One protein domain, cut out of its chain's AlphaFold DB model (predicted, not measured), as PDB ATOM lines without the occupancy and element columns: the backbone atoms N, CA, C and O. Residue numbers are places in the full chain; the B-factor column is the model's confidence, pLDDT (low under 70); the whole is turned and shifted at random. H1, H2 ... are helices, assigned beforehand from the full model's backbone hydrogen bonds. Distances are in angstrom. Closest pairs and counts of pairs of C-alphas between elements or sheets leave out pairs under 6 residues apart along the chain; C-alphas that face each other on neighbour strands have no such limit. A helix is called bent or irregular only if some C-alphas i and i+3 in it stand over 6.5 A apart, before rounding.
ATOM      1  N   SER A 242       8.040 -34.452  34.095       73.31
ATOM      2  CA  SER A 242       8.680 -35.414  35.004       73.31
ATOM      3  C   SER A 242      10.200 -35.254  35.111       73.31
ATOM      4  O   SER A 242      10.784 -35.827  36.023       73.31
ATOM      5  N   LYS A 243      10.837 -34.507  34.196       79.56
ATOM      6  CA  LYS A 243      12.254 -34.124  34.296       79.56
ATOM      7  C   LYS A 243      12.366 -32.929  35.241       79.56
ATOM      8  O   LYS A 243      11.936 -31.830  34.891       79.56
ATOM      9  N   THR A 244      12.891 -33.170  36.435       84.94
ATOM     10  CA  THR A 244      12.808 -32.257  37.576       84.94
ATOM     11  C   THR A 244      14.130 -32.312  38.346       84.94
ATOM     12  O   THR A 244      14.609 -33.411  38.607       84.94
ATOM     13  N   ASN A 245      14.702 -31.160  38.717       87.25
ATOM     14  CA  ASN A 245      15.812 -31.103  39.674       87.25
ATOM     15  C   ASN A 245      15.241 -31.256  41.104       87.25
ATOM     16  O   ASN A 245      14.332 -30.496  41.438       87.25
ATOM     17  N   PRO A 246      15.711 -32.202  41.940       89.81
ATOM     18  CA  PRO A 246      15.275 -32.333  43.334       89.81
ATOM     19  C   PRO A 246      15.345 -31.033  44.148       89.81
ATOM     20  O   PRO A 246      14.411 -30.742  44.893       89.81
ATOM     21  N   GLU A 247      16.372 -30.206  43.940       90.75
ATOM     22  CA  GLU A 247      16.579 -28.931  44.650       90.75
ATOM     23  C   GLU A 247      15.457 -27.914  44.390       90.75
ATOM     24  O   GLU A 247      15.200 -27.023  45.198       90.75
ATOM     25  N   GLN A 248      14.733 -28.054  43.277       92.25
ATOM     26  CA  GLN A 248      13.623 -27.162  42.946       92.25
ATOM     27  C   GLN A 248      12.316 -27.530  43.679       92.25
ATOM     28  O   GLN A 248      11.376 -26.732  43.693       92.25
ATOM     29  N   LEU A 249      12.216 -28.730  44.262       92.75
ATOM     30  CA  LEU A 249      10.980 -29.274  44.841       92.75
ATOM     31  C   LEU A 249      10.701 -28.768  46.263       92.75
ATOM     32  O   LEU A 249      10.274 -29.524  47.134       92.75
ATOM     33  N   THR A 250      10.894 -27.474  46.501       95.19
ATOM     34  CA  THR A 250      10.630 -26.847  47.801       95.19
ATOM     35  C   THR A 250       9.238 -26.221  47.860       95.19
ATOM     36  O   THR A 250       8.682 -25.790  46.843       95.19
ATOM     37  N   LEU A 251       8.679 -26.129  49.072       95.88
ATOM     38  CA  LEU A 251       7.382 -25.487  49.317       95.88
ATOM     39  C   LEU A 251       7.397 -24.000  48.926       95.88
ATOM     40  O   LEU A 251       6.452 -23.523  48.304       95.88
ATOM     41  N   SER A 252       8.491 -23.288  49.215       96.19
ATOM     42  CA  SER A 252       8.653 -21.874  48.847       96.19
ATOM     43  C   SER A 252       8.521 -21.654  47.332       96.19
ATOM     44  O   SER A 252       7.769 -20.788  46.875       96.19
ATOM     45  N   ARG A 253       9.158 -22.509  46.520       95.12
ATOM     46  CA  ARG A 253       9.048 -22.434  45.055       95.12
ATOM     47  C   ARG A 253       7.661 -22.822  44.553       95.12
ATOM     48  O   ARG A 253       7.190 -22.238  43.576       95.12
ATOM     49  N   LEU A 254       6.989 -23.767  45.211       96.12
ATOM     50  CA  LEU A 254       5.601 -24.105  44.894       96.12
ATOM     51  C   LEU A 254       4.671 -22.907  45.140       96.12
ATOM     52  O   LEU A 254       3.878 -22.575  44.260       96.12
ATOM     53  N   ILE A 255       4.806 -22.237  46.289       96.88
ATOM     54  CA  ILE A 255       4.040 -21.029  46.638       96.88
ATOM     55  C   ILE A 255       4.343 -19.896  45.652       96.88
ATOM     56  O   ILE A 255       3.418 -19.249  45.173       96.88
ATOM     57  N   THR A 256       5.609 -19.704  45.277       95.56
ATOM     58  CA  THR A 256       6.011 -18.695  44.281       95.56
ATOM     59  C   THR A 256       5.346 -18.955  42.924       95.56
ATOM     60  O   THR A 256       4.722 -18.065  42.349       95.56
ATOM     61  N   SER A 257       5.397 -20.201  42.438       95.19
ATOM     62  CA  SER A 257       4.707 -20.627  41.211       95.19
ATOM     63  C   SER A 257       3.196 -20.378  41.303       95.19
ATOM     64  O   SER A 257       2.599 -19.832  40.372       95.19
ATOM     65  N   ALA A 258       2.577 -20.721  42.438       97.12
ATOM     66  CA  ALA A 258       1.159 -20.476  42.688       97.12
ATOM     67  C   ALA A 258       0.832 -18.974  42.655       97.12
ATOM     68  O   ALA A 258      -0.148 -18.582  42.024       97.12
ATOM     69  N   GLY A 259       1.678 -18.133  43.257       97.12
ATOM     70  CA  GLY A 259       1.559 -16.674  43.247       97.12
ATOM     71  C   GLY A 259       1.550 -16.090  41.834       97.12
ATOM     72  O   GLY A 259       0.667 -15.295  41.512       97.12
ATOM     73  N   TYR A 260       2.442 -16.551  40.951       95.69
ATOM     74  CA  TYR A 260       2.439 -16.125  39.546       95.69
ATOM     75  C   TYR A 260       1.132 -16.469  38.832       95.69
ATOM     76  O   TYR A 260       0.590 -15.638  38.103       95.69
ATOM     77  N   TYR A 261       0.592 -17.670  39.049       96.19
ATOM     78  CA  TYR A 261      -0.684 -18.041  38.443       96.19
ATOM     79  C   TYR A 261      -1.871 -17.319  39.069       96.19
ATOM     80  O   TYR A 261      -2.786 -16.972  38.332       96.19
ATOM     81  N   LEU A 262      -1.862 -17.040  40.375       95.44
ATOM     82  CA  LEU A 262      -2.897 -16.228  41.019       95.44
ATOM     83  C   LEU A 262      -2.920 -14.818  40.424       95.44
ATOM     84  O   LEU A 262      -3.985 -14.351  40.026       95.44
ATOM     85  N   GLY A 263      -1.751 -14.189  40.271       95.00
ATOM     86  CA  GLY A 263      -1.619 -12.904  39.584       95.00
ATOM     87  C   GLY A 263      -2.117 -12.971  38.139       95.00
ATOM     88  O   GLY A 263      -2.896 -12.122  37.712       95.00
ATOM     89  N   TYR A 264      -1.761 -14.023  37.397       93.88
ATOM     90  CA  TYR A 264      -2.237 -14.214  36.024       93.88
ATOM     91  C   TYR A 264      -3.764 -14.377  35.951       93.88
ATOM     92  O   TYR A 264      -4.406 -13.746  35.114       93.88
ATOM     93  N   PHE A 265      -4.364 -15.189  36.831       93.81
ATOM     94  CA  PHE A 265      -5.818 -15.352  36.922       93.81
ATOM     95  C   PHE A 265      -6.510 -14.033  37.287       93.81
ATOM     96  O   PHE A 265      -7.531 -13.706  36.685       93.81
ATOM     97  N   ALA A 266      -5.946 -13.249  38.209       92.75
ATOM     98  CA  ALA A 266      -6.457 -11.921  38.543       92.75
ATOM     99  C   ALA A 266      -6.430 -10.980  37.326       92.75
ATOM    100  O   ALA A 266      -7.430 -10.327  37.044       92.75
ATOM    101  N   LEU A 267      -5.341 -10.972  36.548       92.25
ATOM    102  CA  LEU A 267      -5.220 -10.139  35.346       92.25
ATOM    103  C   LEU A 267      -6.217 -10.531  34.251       92.25
ATOM    104  O   LEU A 267      -6.903  -9.666  33.714       92.25
ATOM    105  N   ILE A 268      -6.357 -11.823  33.935       90.88
ATOM    106  CA  ILE A 268      -7.309 -12.251  32.892       90.88
ATOM    107  C   ILE A 268      -8.771 -12.097  33.324       90.88
ATOM    108  O   ILE A 268      -9.659 -12.026  32.479       90.88
ATOM    109  N   THR A 269      -9.038 -12.062  34.632       90.75
ATOM    110  CA  THR A 269     -10.383 -11.814  35.163       90.75
ATOM    111  C   THR A 269     -10.651 -10.349  35.449       90.75
ATOM    112  O   THR A 269     -11.813 -10.013  35.645       90.75
ATOM    113  N   ALA A 270      -9.641  -9.473  35.410       90.75
ATOM    114  CA  ALA A 270      -9.749  -8.063  35.783       90.75
ATOM    115  C   ALA A 270     -10.966  -7.337  35.170       90.75
ATOM    116  O   ALA A 270     -11.687  -6.699  35.940       90.75
ATOM    117  N   PRO A 271     -11.304  -7.498  33.867       87.50
ATOM    118  CA  PRO A 271     -12.469  -6.827  33.275       87.50
ATOM    119  C   PRO A 271     -13.812  -7.203  33.918       87.50
ATOM    120  O   PRO A 271     -14.783  -6.458  33.824       87.50
ATOM    121  N   VAL A 272     -13.884  -8.371  34.559       91.12
ATOM    122  CA  VAL A 272     -15.098  -8.920  35.178       91.12
ATOM    123  C   VAL A 272     -14.876  -9.343  36.629       91.12
ATOM    124  O   VAL A 272     -15.717 -10.042  37.191       91.12
ATOM    125  N   LEU A 273     -13.785  -8.918  37.273       90.19
ATOM    126  CA  LEU A 273     -13.379  -9.426  38.587       90.19
ATOM    127  C   LEU A 273     -14.444  -9.135  39.647       90.19
ATOM    128  O   LEU A 273     -14.827 -10.026  40.403       90.19
ATOM    129  N   GLY A 274     -15.009  -7.924  39.641       90.00
ATOM    130  CA  GLY A 274     -16.113  -7.562  40.534       90.00
ATOM    131  C   GLY A 274     -17.348  -8.452  40.342       90.00
ATOM    132  O   GLY A 274     -17.985  -8.847  41.318       90.00
ATOM    133  N   LEU A 275     -17.656  -8.841  39.100       91.62
ATOM    134  CA  LEU A 275     -18.757  -9.760  38.790       91.62
ATOM    135  C   LEU A 275     -18.422 -11.204  39.180       91.62
ATOM    136  O   LEU A 275     -19.291 -11.914  39.683       91.62
ATOM    137  N   ALA A 276     -17.171 -11.627  39.002       89.31
ATOM    138  CA  ALA A 276     -16.686 -12.930  39.434       89.31
ATOM    139  C   ALA A 276     -16.769 -13.072  40.961       89.31
ATOM    140  O   ALA A 276     -17.268 -14.082  41.450       89.31
ATOM    141  N   VAL A 277     -16.405 -12.041  41.730       90.81
ATOM    142  CA  VAL A 277     -16.596 -12.023  43.193       90.81
ATOM    143  C   VAL A 277     -18.087 -12.014  43.547       90.81
ATOM    144  O   VAL A 277     -18.544 -12.800  44.380       90.81
ATOM    145  N   LYS A 278     -18.883 -11.178  42.868       90.38
ATOM    146  CA  LYS A 278     -20.344 -11.103  43.043       90.38
ATOM    147  C   LYS A 278     -21.045 -12.435  42.739       90.38
ATOM    148  O   LYS A 278     -22.083 -12.716  43.340       90.38
ATOM    149  N   SER A 279     -20.468 -13.277  41.878       93.81
ATOM    150  CA  SER A 279     -21.009 -14.591  41.507       93.81
ATOM    151  C   SER A 279     -21.210 -15.531  42.701       93.81
ATOM    152  O   SER A 279     -22.168 -16.306  42.712       93.81
ATOM    153  N   ILE A 280     -20.372 -15.420  43.737       92.81
ATOM    154  CA  ILE A 280     -20.453 -16.250  44.948       92.81
ATOM    155  C   ILE A 280     -21.773 -15.990  45.681       92.81
ATOM    156  O   ILE A 280     -22.425 -16.917  46.149       92.81
ATOM    157  N   ARG A 281     -22.223 -14.731  45.724       89.25
ATOM    158  CA  ARG A 281     -23.483 -14.345  46.381       89.25
ATOM    159  C   ARG A 281     -24.730 -14.797  45.621       89.25
ATOM    160  O   ARG A 281     -25.810 -14.796  46.195       89.25
ATOM    161  N   ALA A 282     -24.593 -15.140  44.342       90.00
ATOM    162  CA  ALA A 282     -25.685 -15.664  43.527       90.00
ATOM    163  C   ALA A 282     -25.853 -17.191  43.644       90.00
ATOM    164  O   ALA A 282     -26.775 -17.732  43.031       90.00
ATOM    165  N   LEU A 283     -24.982 -17.881  44.396       92.06
ATOM    166  CA  LEU A 283     -25.090 -19.321  44.626       92.06
ATOM    167  C   LEU A 283     -26.359 -19.665  45.407       92.06
ATOM    168  O   LEU A 283     -26.677 -19.059  46.432       92.06
ATOM    169  N   ASP A 284     -27.057 -20.695  44.943       86.44
ATOM    170  CA  ASP A 284     -28.243 -21.214  45.609       86.44
ATOM    171  C   ASP A 284     -27.823 -22.265  46.659       86.44
ATOM    172  O   ASP A 284     -27.510 -23.402  46.312       86.44
ATOM    173  N   ILE A 285     -27.805 -21.900  47.949       87.44
ATOM    174  CA  ILE A 285     -27.316 -22.768  49.054       87.44
ATOM    175  C   ILE A 285     -28.448 -23.612  49.683       87.44
ATOM    176  O   ILE A 285     -28.217 -24.500  50.503       87.44
ATOM    177  N   GLY A 286     -29.704 -23.382  49.290       84.38
ATOM    178  CA  GLY A 286     -30.831 -24.188  49.765       84.38
ATOM    179  C   GLY A 286     -30.660 -25.671  49.410       84.38
ATOM    180  O   GLY A 286     -30.272 -25.990  48.286       84.38
ATOM    181  N   ARG A 287     -30.997 -26.587  50.333       77.31
ATOM    182  CA  ARG A 287     -30.813 -28.048  50.160       77.31
ATOM    183  C   ARG A 287     -31.373 -28.594  48.839       77.31
ATOM    184  O   ARG A 287     -30.771 -29.476  48.242       77.31
ATOM    185  N   THR A 288     -32.493 -28.052  48.362       77.69
ATOM    186  CA  THR A 288     -33.140 -28.457  47.101       77.69
ATOM    187  C   THR A 288     -32.591 -27.747  45.861       77.69
ATOM    188  O   THR A 288     -32.863 -28.173  44.744       77.69
ATOM    189  N   LYS A 289     -31.814 -26.673  46.035       87.12
ATOM    190  CA  LYS A 289     -31.305 -25.814  44.955       87.12
ATOM    191  C   LYS A 289     -29.793 -25.909  44.755       87.12
ATOM    192  O   LYS A 289     -29.278 -25.296  43.828       87.12
ATOM    193  N   ILE A 290     -29.088 -26.713  45.555       91.75
ATOM    194  CA  ILE A 290     -27.632 -26.882  45.444       91.75
ATOM    195  C   ILE A 290     -27.192 -27.364  44.051       91.75
ATOM    196  O   ILE A 290     -26.105 -27.017  43.589       91.75
ATOM    197  N   PHE A 291     -28.063 -28.096  43.352       93.81
ATOM    198  CA  PHE A 291     -27.850 -28.576  41.987       93.81
ATOM    199  C   PHE A 291     -28.440 -27.660  40.906       93.81
ATOM    200  O   PHE A 291     -28.580 -28.109  39.773       93.81
ATOM    201  N   SER A 292     -28.806 -26.410  41.209       94.12
ATOM    202  CA  SER A 292     -29.404 -25.501  40.222       94.12
ATOM    203  C   SER A 292     -28.500 -25.290  39.005       94.12
ATOM    204  O   SER A 292     -27.271 -25.345  39.105       94.12
ATOM    205  N   ALA A 293     -29.102 -24.990  37.852       94.31
ATOM    206  CA  ALA A 293     -28.363 -24.677  36.627       94.31
ATOM    207  C   ALA A 293     -27.280 -23.590  36.827       94.31
ATOM    208  O   ALA A 293     -26.183 -23.697  36.283       94.31
ATOM    209  N   TYR A 294     -27.539 -22.568  37.654       95.62
ATOM    210  CA  TYR A 294     -26.526 -21.554  37.966       95.62
ATOM    211  C   TYR A 294     -25.349 -22.128  38.765       95.62
ATOM    212  O   TYR A 294     -24.196 -21.875  38.417       95.62
ATOM    213  N   ASN A 295     -25.617 -22.931  39.799       96.62
ATOM    214  CA  ASN A 295     -24.557 -23.585  40.563       96.62
ATOM    215  C   ASN A 295     -23.742 -24.541  39.676       96.62
ATOM    216  O   ASN A 295     -22.523 -24.600  39.812       96.62
ATOM    217  N   GLN A 296     -24.379 -25.244  38.731       97.62
ATOM    218  CA  GLN A 296     -23.684 -26.069  37.735       97.62
ATOM    219  C   GLN A 296     -22.732 -25.235  36.863       97.62
ATOM    220  O   GLN A 296     -21.580 -25.630  36.673       97.62
ATOM    221  N   LEU A 297     -23.171 -24.072  36.363       97.94
ATOM    222  CA  LEU A 297     -22.307 -23.141  35.626       97.94
ATOM    223  C   LEU A 297     -21.142 -22.659  36.494       97.94
ATOM    224  O   LEU A 297     -19.997 -22.683  36.047       97.94
ATOM    225  N   TRP A 298     -21.417 -22.252  37.732       97.69
ATOM    226  CA  TRP A 298     -20.395 -21.764  38.655       97.69
ATOM    227  C   TRP A 298     -19.340 -22.837  38.950       97.69
ATOM    228  O   TRP A 298     -18.147 -22.577  38.810       97.69
ATOM    229  N   VAL A 299     -19.764 -24.067  39.269       98.31
ATOM    230  CA  VAL A 299     -18.863 -25.215  39.485       98.31
ATOM    231  C   VAL A 299     -18.083 -25.539  38.215       98.31
ATOM    232  O   VAL A 299     -16.902 -25.860  38.300       98.31
ATOM    233  N   THR A 300     -18.694 -25.399  37.039       98.44
ATOM    234  CA  THR A 300     -17.979 -25.552  35.769       98.44
ATOM    235  C   THR A 300     -16.871 -24.509  35.652       98.44
ATOM    236  O   THR A 300     -15.711 -24.867  35.506       98.44
ATOM    237  N   VAL A 301     -17.177 -23.216  35.763       97.81
ATOM    238  CA  VAL A 301     -16.182 -22.148  35.559       97.81
ATOM    239  C   VAL A 301     -15.088 -22.187  36.629       97.81
ATOM    240  O   VAL A 301     -13.905 -22.289  36.296       97.81
ATOM    241  N   CYS A 302     -15.465 -22.162  37.907       97.38
ATOM    242  CA  CYS A 302     -14.524 -22.116  39.026       97.38
ATOM    243  C   CYS A 302     -13.802 -23.452  39.235       97.38
ATOM    244  O   CYS A 302     -12.609 -23.463  39.531       97.38
ATOM    245  N   GLY A 303     -14.489 -24.581  39.042       98.00
ATOM    246  CA  GLY A 303     -13.889 -25.911  39.146       98.00
ATOM    247  C   GLY A 303     -12.868 -26.167  38.041       98.00
ATOM    248  O   GLY A 303     -11.766 -26.631  38.330       98.00
ATOM    249  N   LEU A 304     -13.180 -25.803  36.789       98.06
ATOM    250  CA  LEU A 304     -12.216 -25.881  35.688       98.06
ATOM    251  C   LEU A 304     -11.016 -24.960  35.949       98.06
ATOM    252  O   LEU A 304      -9.877 -25.388  35.757       98.06
ATOM    253  N   ALA A 305     -11.254 -23.731  36.420       97.12
ATOM    254  CA  ALA A 305     -10.190 -22.781  36.745       97.12
ATOM    255  C   ALA A 305      -9.272 -23.329  37.845       97.12
ATOM    256  O   ALA A 305      -8.056 -23.339  37.668       97.12
ATOM    257  N   GLY A 306      -9.841 -23.862  38.930       97.25
ATOM    258  CA  GLY A 306      -9.094 -24.476  40.027       97.25
ATOM    259  C   GLY A 306      -8.298 -25.709  39.593       97.25
ATOM    260  O   GLY A 306      -7.114 -25.826  39.905       97.25
ATOM    261  N   ALA A 307      -8.904 -26.603  38.808       97.38
ATOM    262  CA  ALA A 307      -8.228 -27.794  38.296       97.38
ATOM    263  C   ALA A 307      -7.031 -27.438  37.399       97.38
ATOM    264  O   ALA A 307      -5.936 -27.989  37.560       97.38
ATOM    265  N   ILE A 308      -7.207 -26.483  36.479       96.38
ATOM    266  CA  ILE A 308      -6.120 -26.012  35.617       96.38
ATOM    267  C   ILE A 308      -5.069 -25.261  36.429       96.38
ATOM    268  O   ILE A 308      -3.886 -25.515  36.217       96.38
ATOM    269  N   PHE A 309      -5.467 -24.407  37.377       96.81
ATOM    270  CA  PHE A 309      -4.563 -23.689  38.278       96.81
ATOM    271  C   PHE A 309      -3.597 -24.643  38.985       96.81
ATOM    272  O   PHE A 309      -2.379 -24.452  38.922       96.81
ATOM    273  N   VAL A 310      -4.113 -25.722  39.581       95.88
ATOM    274  CA  VAL A 310      -3.289 -26.754  40.230       95.88
ATOM    275  C   VAL A 310      -2.336 -27.402  39.222       95.88
ATOM    276  O   VAL A 310      -1.142 -27.552  39.492       95.88
ATOM    277  N   ALA A 311      -2.833 -27.748  38.033       94.44
ATOM    278  CA  ALA A 311      -2.040 -28.410  37.004       94.44
ATOM    279  C   ALA A 311      -0.877 -27.545  36.485       94.44
ATOM    280  O   ALA A 311       0.254 -28.032  36.384       94.44
ATOM    281  N   VAL A 312      -1.122 -26.267  36.176       94.12
ATOM    282  CA  VAL A 312      -0.101 -25.349  35.636       94.12
ATOM    283  C   VAL A 312       0.900 -24.906  36.703       94.12
ATOM    284  O   VAL A 312       2.098 -24.807  36.410       94.12
ATOM    285  N   THR A 313       0.441 -24.745  37.948       95.12
ATOM    286  CA  THR A 313       1.290 -24.469  39.115       95.12
ATOM    287  C   THR A 313       2.259 -25.620  39.341       95.12
ATOM    288  O   THR A 313       3.476 -25.410  39.356       95.12
ATOM    289  N   ARG A 314       1.743 -26.858  39.401       93.38
ATOM    290  CA  ARG A 314       2.561 -28.075  39.512       93.38
ATOM    291  C   ARG A 314       3.526 -28.213  38.339       93.38
ATOM    292  O   ARG A 314       4.677 -28.583  38.545       93.38
ATOM    293  N   HIS A 315       3.074 -27.951  37.112       92.25
ATOM    294  CA  HIS A 315       3.930 -28.043  35.927       92.25
ATOM    295  C   HIS A 315       5.119 -27.088  36.021       92.25
ATOM    296  O   HIS A 315       6.247 -27.503  35.791       92.25
ATOM    297  N   SER A 316       4.870 -25.828  36.373       92.75
ATOM    298  CA  SER A 316       5.905 -24.784  36.376       92.75
ATOM    299  C   SER A 316       6.861 -24.925  37.548       92.75
ATOM    300  O   SER A 316       8.039 -24.633  37.387       92.75
ATOM    301  N   TRP A 317       6.369 -25.436  38.679       93.12
ATOM    302  CA  TRP A 317       7.180 -25.824  39.831       93.12
ATOM    303  C   TRP A 317       8.128 -26.990  39.517       93.12
ATOM    304  O   TRP A 317       9.252 -27.019  40.000       93.12
ATOM    305  N   ARG A 318       7.702 -27.952  38.686       92.81
ATOM    306  CA  ARG A 318       8.497 -29.149  38.350       92.81
ATOM    307  C   ARG A 318       9.354 -29.020  37.094       92.81
ATOM    308  O   ARG A 318      10.168 -29.908  36.827       92.81
ATOM    309  N   ALA A 319       9.123 -27.995  36.285       90.88
ATOM    310  CA  ALA A 319       9.732 -27.865  34.975       90.88
ATOM    311  C   ALA A 319      11.206 -27.465  35.066       90.88
ATOM    312  O   ALA A 319      11.527 -26.395  35.560       90.88
ATOM    313  N   TYR A 320      12.078 -28.285  34.477       89.75
ATOM    314  CA  TYR A 320      13.528 -28.072  34.482       89.75
ATOM    315  C   TYR A 320      13.984 -26.675  34.012       89.75
ATOM    316  O   TYR A 320      14.915 -26.124  34.575       89.75
ATOM    317  N   TYR A 321      13.314 -26.068  33.025       89.44
ATOM    318  CA  TYR A 321      13.671 -24.727  32.526       89.44
ATOM    319  C   TYR A 321      13.325 -23.578  33.496       89.44
ATOM    320  O   TYR A 321      13.638 -22.428  33.201       89.44
ATOM    321  N   ASN A 322      12.645 -23.864  34.608       92.44
ATOM    322  CA  ASN A 322      12.353 -22.914  35.683       92.44
ATOM    323  C   ASN A 322      13.285 -23.118  36.888       92.44
ATOM    324  O   ASN A 322      12.908 -22.807  38.018       92.44
ATOM    325  N   TYR A 323      14.471 -23.678  36.662       91.12
ATOM    326  CA  TYR A 323      15.523 -23.820  37.658       91.12
ATOM    327  C   TYR A 323      16.865 -23.360  37.062       91.12
ATOM    328  O   TYR A 323      17.147 -23.733  35.921       91.12
ATOM    329  N   PRO A 324      17.693 -22.585  37.796       91.81
ATOM    330  CA  PRO A 324      17.488 -22.097  39.170       91.81
ATOM    331  C   PRO A 324      16.440 -20.976  39.287       91.81
ATOM    332  O   PRO A 324      15.759 -20.857  40.309       91.81
ATOM    333  N   GLU A 325      16.212 -20.219  38.219       91.94
ATOM    334  CA  GLU A 325      15.281 -19.088  38.186       91.94
ATOM    335  C   GLU A 325      13.976 -19.430  37.463       91.94
ATOM    336  O   GLU A 325      13.940 -20.250  36.542       91.94
ATOM    337  N   PHE A 326      12.875 -18.786  37.859       91.12
ATOM    338  CA  PHE A 326      11.610 -18.900  37.137       91.12
ATOM    339  C   PHE A 326      11.659 -18.070  35.855       91.12
ATOM    340  O   PHE A 326      11.499 -16.855  35.893       91.12
ATOM    341  N   THR A 327      11.824 -18.733  34.711       90.25
ATOM    342  CA  THR A 327      11.936 -18.051  33.413       90.25
ATOM    343  C   THR A 327      10.632 -18.050  32.618       90.25
ATOM    344  O   THR A 327      10.431 -17.196  31.755       90.25
ATOM    345  N   LYS A 328       9.737 -19.026  32.843       89.06
ATOM    346  CA  LYS A 328       8.547 -19.242  32.003       89.06
ATOM    347  C   LYS A 328       7.322 -19.680  32.803       89.06
ATOM    348  O   LYS A 328       7.356 -20.643  33.571       89.06
ATOM    349  N   ILE A 329       6.184 -19.068  32.479       89.88
ATOM    350  CA  ILE A 329       4.848 -19.544  32.860       89.88
ATOM    351  C   ILE A 329       4.113 -20.151  31.658       89.88
ATOM    352  O   ILE A 329       4.396 -19.866  30.495       89.88
ATOM    353  N   LYS A 330       3.119 -20.992  31.931       87.94
ATOM    354  CA  LYS A 330       2.245 -21.640  30.947       87.94
ATOM    355  C   LYS A 330       0.938 -20.868  30.757       87.94
ATOM    356  O   LYS A 330      -0.137 -21.461  30.742       87.94
ATOM    357  N   GLY A 331       1.036 -19.552  30.540       85.38
ATOM    358  CA  GLY A 331      -0.122 -18.656  30.376       85.38
ATOM    359  C   GLY A 331      -1.109 -19.098  29.287       85.38
ATOM    360  O   GLY A 331      -2.321 -19.003  29.471       85.38
ATOM    361  N   ARG A 332      -0.619 -19.724  28.206       86.88
ATOM    362  CA  ARG A 332      -1.460 -20.282  27.128       86.88
ATOM    363  C   ARG A 332      -2.440 -21.374  27.568       86.88
ATOM    364  O   ARG A 332      -3.336 -21.698  26.816       86.88
ATOM    365  N   TYR A 333      -2.285 -21.977  28.746       87.50
ATOM    366  CA  TYR A 333      -3.266 -22.937  29.277       87.50
ATOM    367  C   TYR A 333      -4.389 -22.250  30.063       87.50
ATOM    368  O   TYR A 333      -5.398 -22.880  30.367       87.50
ATOM    369  N   VAL A 334      -4.205 -20.971  30.393       90.38
ATOM    370  CA  VAL A 334      -5.041 -20.218  31.330       90.38
ATOM    371  C   VAL A 334      -5.819 -19.101  30.627       90.38
ATOM    372  O   VAL A 334      -6.934 -18.783  31.021       90.38
ATOM    373  N   ILE A 335      -5.283 -18.547  29.537       88.12
ATOM    374  CA  ILE A 335      -5.862 -17.398  28.817       88.12
ATOM    375  C   ILE A 335      -7.340 -17.581  28.401       88.12
ATOM    376  O   ILE A 335      -8.096 -16.612  28.336       88.12
ATOM    377  N   TYR A 336      -7.782 -18.827  28.203       85.38
ATOM    378  CA  TYR A 336      -9.164 -19.212  27.873       85.38
ATOM    379  C   TYR A 336     -10.194 -18.874  28.937       85.38
ATOM    380  O   TYR A 336     -11.365 -18.657  28.619       85.38
ATOM    381  N   PHE A 337      -9.773 -18.838  30.201       92.38
ATOM    382  CA  PHE A 337     -10.685 -18.618  31.313       92.38
ATOM    383  C   PHE A 337     -11.312 -17.229  31.280       92.38
ATOM    384  O   PHE A 337     -12.423 -17.088  31.778       92.38
ATOM    385  N   THR A 338     -10.694 -16.255  30.603       93.31
ATOM    386  CA  THR A 338     -11.298 -14.944  30.315       93.31
ATOM    387  C   THR A 338     -12.727 -15.091  29.787       93.31
ATOM    388  O   THR A 338     -13.649 -14.487  30.322       93.31
ATOM    389  N   VAL A 339     -12.948 -15.963  28.793       95.38
ATOM    390  CA  VAL A 339     -14.284 -16.190  28.211       95.38
ATOM    391  C   VAL A 339     -15.233 -16.803  29.230       95.38
ATOM    392  O   VAL A 339     -16.377 -16.378  29.339       95.38
ATOM    393  N   LEU A 340     -14.768 -17.793  29.994       96.81
ATOM    394  CA  LEU A 340     -15.599 -18.482  30.982       96.81
ATOM    395  C   LEU A 340     -16.027 -17.544  32.119       96.81
ATOM    396  O   LEU A 340     -17.188 -17.564  32.531       96.81
ATOM    397  N   PHE A 341     -15.125 -16.681  32.584       96.38
ATOM    398  CA  PHE A 341     -15.438 -15.666  33.586       96.38
ATOM    399  C   PHE A 341     -16.343 -14.564  33.035       96.38
ATOM    400  O   PHE A 341     -17.210 -14.090  33.764       96.38
ATOM    401  N   VAL A 342     -16.214 -14.199  31.758       95.69
ATOM    402  CA  VAL A 342     -17.136 -13.257  31.102       95.69
ATOM    403  C   VAL A 342     -18.536 -13.855  30.966       95.69
ATOM    404  O   VAL A 342     -19.501 -13.176  31.308       95.69
ATOM    405  N   ILE A 343     -18.665 -15.134  30.588       96.81
ATOM    406  CA  ILE A 343     -19.954 -15.850  30.598       96.81
ATOM    407  C   ILE A 343     -20.565 -15.806  32.003       96.81
ATOM    408  O   ILE A 343     -21.721 -15.408  32.159       96.81
ATOM    409  N   LEU A 344     -19.797 -16.180  33.033       96.75
ATOM    410  CA  LEU A 344     -20.270 -16.167  34.419       96.75
ATOM    411  C   LEU A 344     -20.698 -14.759  34.853       96.75
ATOM    412  O   LEU A 344     -21.784 -14.591  35.408       96.75
ATOM    413  N   GLY A 345     -19.883 -13.743  34.566       95.00
ATOM    414  CA  GLY A 345     -20.171 -12.350  34.890       95.00
ATOM    415  C   GLY A 345     -21.429 -11.825  34.195       95.00
ATOM    416  O   GLY A 345     -22.260 -11.188  34.844       95.00
ATOM    417  N   ALA A 346     -21.621 -12.153  32.916       94.62
ATOM    418  CA  ALA A 346     -22.818 -11.794  32.159       94.62
ATOM    419  C   ALA A 346     -24.078 -12.454  32.741       94.62
ATOM    420  O   ALA A 346     -25.086 -11.777  32.945       94.62
ATOM    421  N   VAL A 347     -24.026 -13.743  33.099       95.12
ATOM    422  CA  VAL A 347     -25.148 -14.427  33.775       95.12
ATOM    423  C   VAL A 347     -25.451 -13.778  35.131       95.12
ATOM    424  O   VAL A 347     -26.613 -13.551  35.472       95.12
ATOM    425  N   VAL A 348     -24.425 -13.423  35.907       94.00
ATOM    426  CA  VAL A 348     -24.609 -12.725  37.189       94.00
ATOM    427  C   VAL A 348     -25.279 -11.367  36.995       94.00
ATOM    428  O   VAL A 348     -26.158 -11.013  37.776       94.00
ATOM    429  N   MET A 349     -24.885 -10.615  35.969       91.62
ATOM    430  CA  MET A 349     -25.407  -9.278  35.693       91.62
ATOM    431  C   MET A 349     -26.841  -9.304  35.157       91.62
ATOM    432  O   MET A 349     -27.696  -8.602  35.690       91.62
ATOM    433  N   PHE A 350     -27.108 -10.119  34.136       89.12
ATOM    434  CA  PHE A 350     -28.356 -10.069  33.370       89.12
ATOM    435  C   PHE A 350     -29.415 -11.085  33.812       89.12
ATOM    436  O   PHE A 350     -30.579 -10.909  33.476       89.12
ATOM    437  N   HIS A 351     -29.043 -12.131  34.560       85.94
ATOM    438  CA  HIS A 351     -29.985 -13.172  34.992       85.94
ATOM    439  C   HIS A 351     -30.179 -13.225  36.516       85.94
ATOM    440  O   HIS A 351     -31.311 -13.191  36.988       85.94
ATOM    441  N   LYS A 352     -29.102 -13.299  37.313       87.44
ATOM    442  CA  LYS A 352     -29.219 -13.428  38.785       87.44
ATOM    443  C   LYS A 352     -29.374 -12.092  39.519       87.44
ATOM    444  O   LYS A 352     -30.072 -12.036  40.526       87.44
ATOM    445  N   ASN A 353     -28.675 -11.054  39.061       79.38
ATOM    446  CA  ASN A 353     -28.635  -9.692  39.605       79.38
ATOM    447  C   ASN A 353     -28.670  -9.578  41.154       79.38
ATOM    448  O   ASN A 353     -29.547  -8.909  41.711       79.38
ATOM    449  N   PRO A 354     -27.731 -10.202  41.897       75.19
ATOM    450  CA  PRO A 354     -27.740 -10.112  43.357       75.19
ATOM    451  C   PRO A 354     -27.413  -8.674  43.808       75.19
ATOM    452  O   PRO A 354     -26.488  -8.050  43.288       75.19
ATOM    453  N   ARG A 355     -28.146  -8.112  44.777       72.06
ATOM    454  CA  ARG A 355     -27.885  -6.751  45.297       72.06
ATOM    455  C   ARG A 355     -26.890  -6.784  46.461       72.06
ATOM    456  O   ARG A 355     -26.986  -7.640  47.339       72.06
ATOM    457  N   PHE A 356     -25.944  -5.841  46.492       58.25
ATOM    458  CA  PHE A 356     -25.162  -5.574  47.699       58.25
ATOM    459  C   PHE A 356     -26.072  -4.824  48.674       58.25
ATOM    460  O   PHE A 356     -26.519  -3.723  48.372       58.25
ATOM    461  N   LYS A 357     -26.381  -5.425  49.827       53.47
ATOM    462  CA  LYS A 357     -26.903  -4.646  50.951       53.47
ATOM    463  C   LYS A 357     -25.724  -3.834  51.482       53.47
ATOM    464  O   LYS A 357     -24.809  -4.430  52.052       53.47
ATOM    465  N   HIS A 358     -25.702  -2.533  51.209       50.81
ATOM    466  CA  HIS A 358     -24.868  -1.619  51.981       50.81
ATOM    467  C   HIS A 358     -25.398  -1.683  53.415       50.81
ATOM    468  O   HIS A 358     -26.601  -1.526  53.624       50.81
ATOM    469  N   ARG A 359     -24.536  -2.107  54.339       39.09
ATOM    470  CA  ARG A 359     -24.813  -1.999  55.769       39.09
ATOM    471  C   ARG A 359     -24.468  -0.598  56.217       39.09
ATOM    472  O   ARG A 359     -23.461  -0.084  55.679       39.09
TER     473      ARG A 359
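This is residues 242 to 359 of the 359 residues of an uncharacterized protein of Lachnospiraceae bacterium (UniProt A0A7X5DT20). A long, nearly straight helix, H2, runs along the longest axis, and the shorter H3 folds back beside its first part as a helical hairpin. The bent helix H1 crosses the pair: its first arm, H1a, slants from the last part of H2 to the beginning of H3, and its second arm, H1b, turns sharply and crosses H3. The printed part has 118 residues with three named helices, in the order H1, H2, H3, and no named strand; the class is all helix. The whole is loose, with a radius of gyration of the C-alphas of 17.3 A, and elongated, with spans of 49 by 29 by 29 A.

H1, residues 251 to 281, was assigned as one helix by its hydrogen bonds, but it is bent: C-alphas 271 and 274 are 8.2 A apart. Its arm H1a, residues 251 to 271, begins with C-alpha 251 at (7.382, -25.487, 49.317) and is 31.6 A long; it is irregular, with C-alphas 268 and 271 at 7.5 A. The arm H1b holds residues 274 to 281. H2, residues 293 to 318, is 37.2 A long, and its C-alpha 293 is at (-28.363, -24.677, 36.627). H3, residues 337 to 352, is 20.6 A long and ends with C-alpha 352 at (-29.219, -13.428, 38.785); it is neither bent nor irregular, but only just: C-alphas 349 and 352 are 6.4 A apart.

The helix packing is mostly crossed, one of four tilts being shallow. H1a, with residues 253 to 261 alone, touches residues 309 to 317 of H2 at a steep tilt of 42 degrees, opposite ways; the closest C-alphas, of Ala 258 and Thr 313, are 5.4 A apart. With residues 268 to 269 alone it touches residues 337 to 341 of H3, the closest C-alphas being those of Ile 268 and Thr 338, 5.5 A. H1a and H1b are about perpendicular, at 77 degrees. H1b touches H3 at a steep tilt of 60 degrees, with the C-alphas of Leu 275 and Gly 345 closest at 4.9 A. H1b and H2 are close but not clearly touching. H2 and H3 form a hairpin at a shallow tilt of 22 degrees, opposite ways; the closest C-alphas, of Val 301 and Leu 340, are 5.9 A apart. In H2 every O i to N i+4 pair is within hydrogen-bond range; in H1a 16 of 17 are, in H1b 2 of 4 and in H3 11 of 12.

The C-alphas farthest apart, of Lys 243 and Arg 359, are 53.5 A apart. The printed part has no cut. Both links are long, with 11 residues from H1 to H2 and 18, residues 319 to 336, from H2 to H3. The mean pLDDT of the printed part is 90.4; residues 356 to 359, at the end of the chain, are under 70.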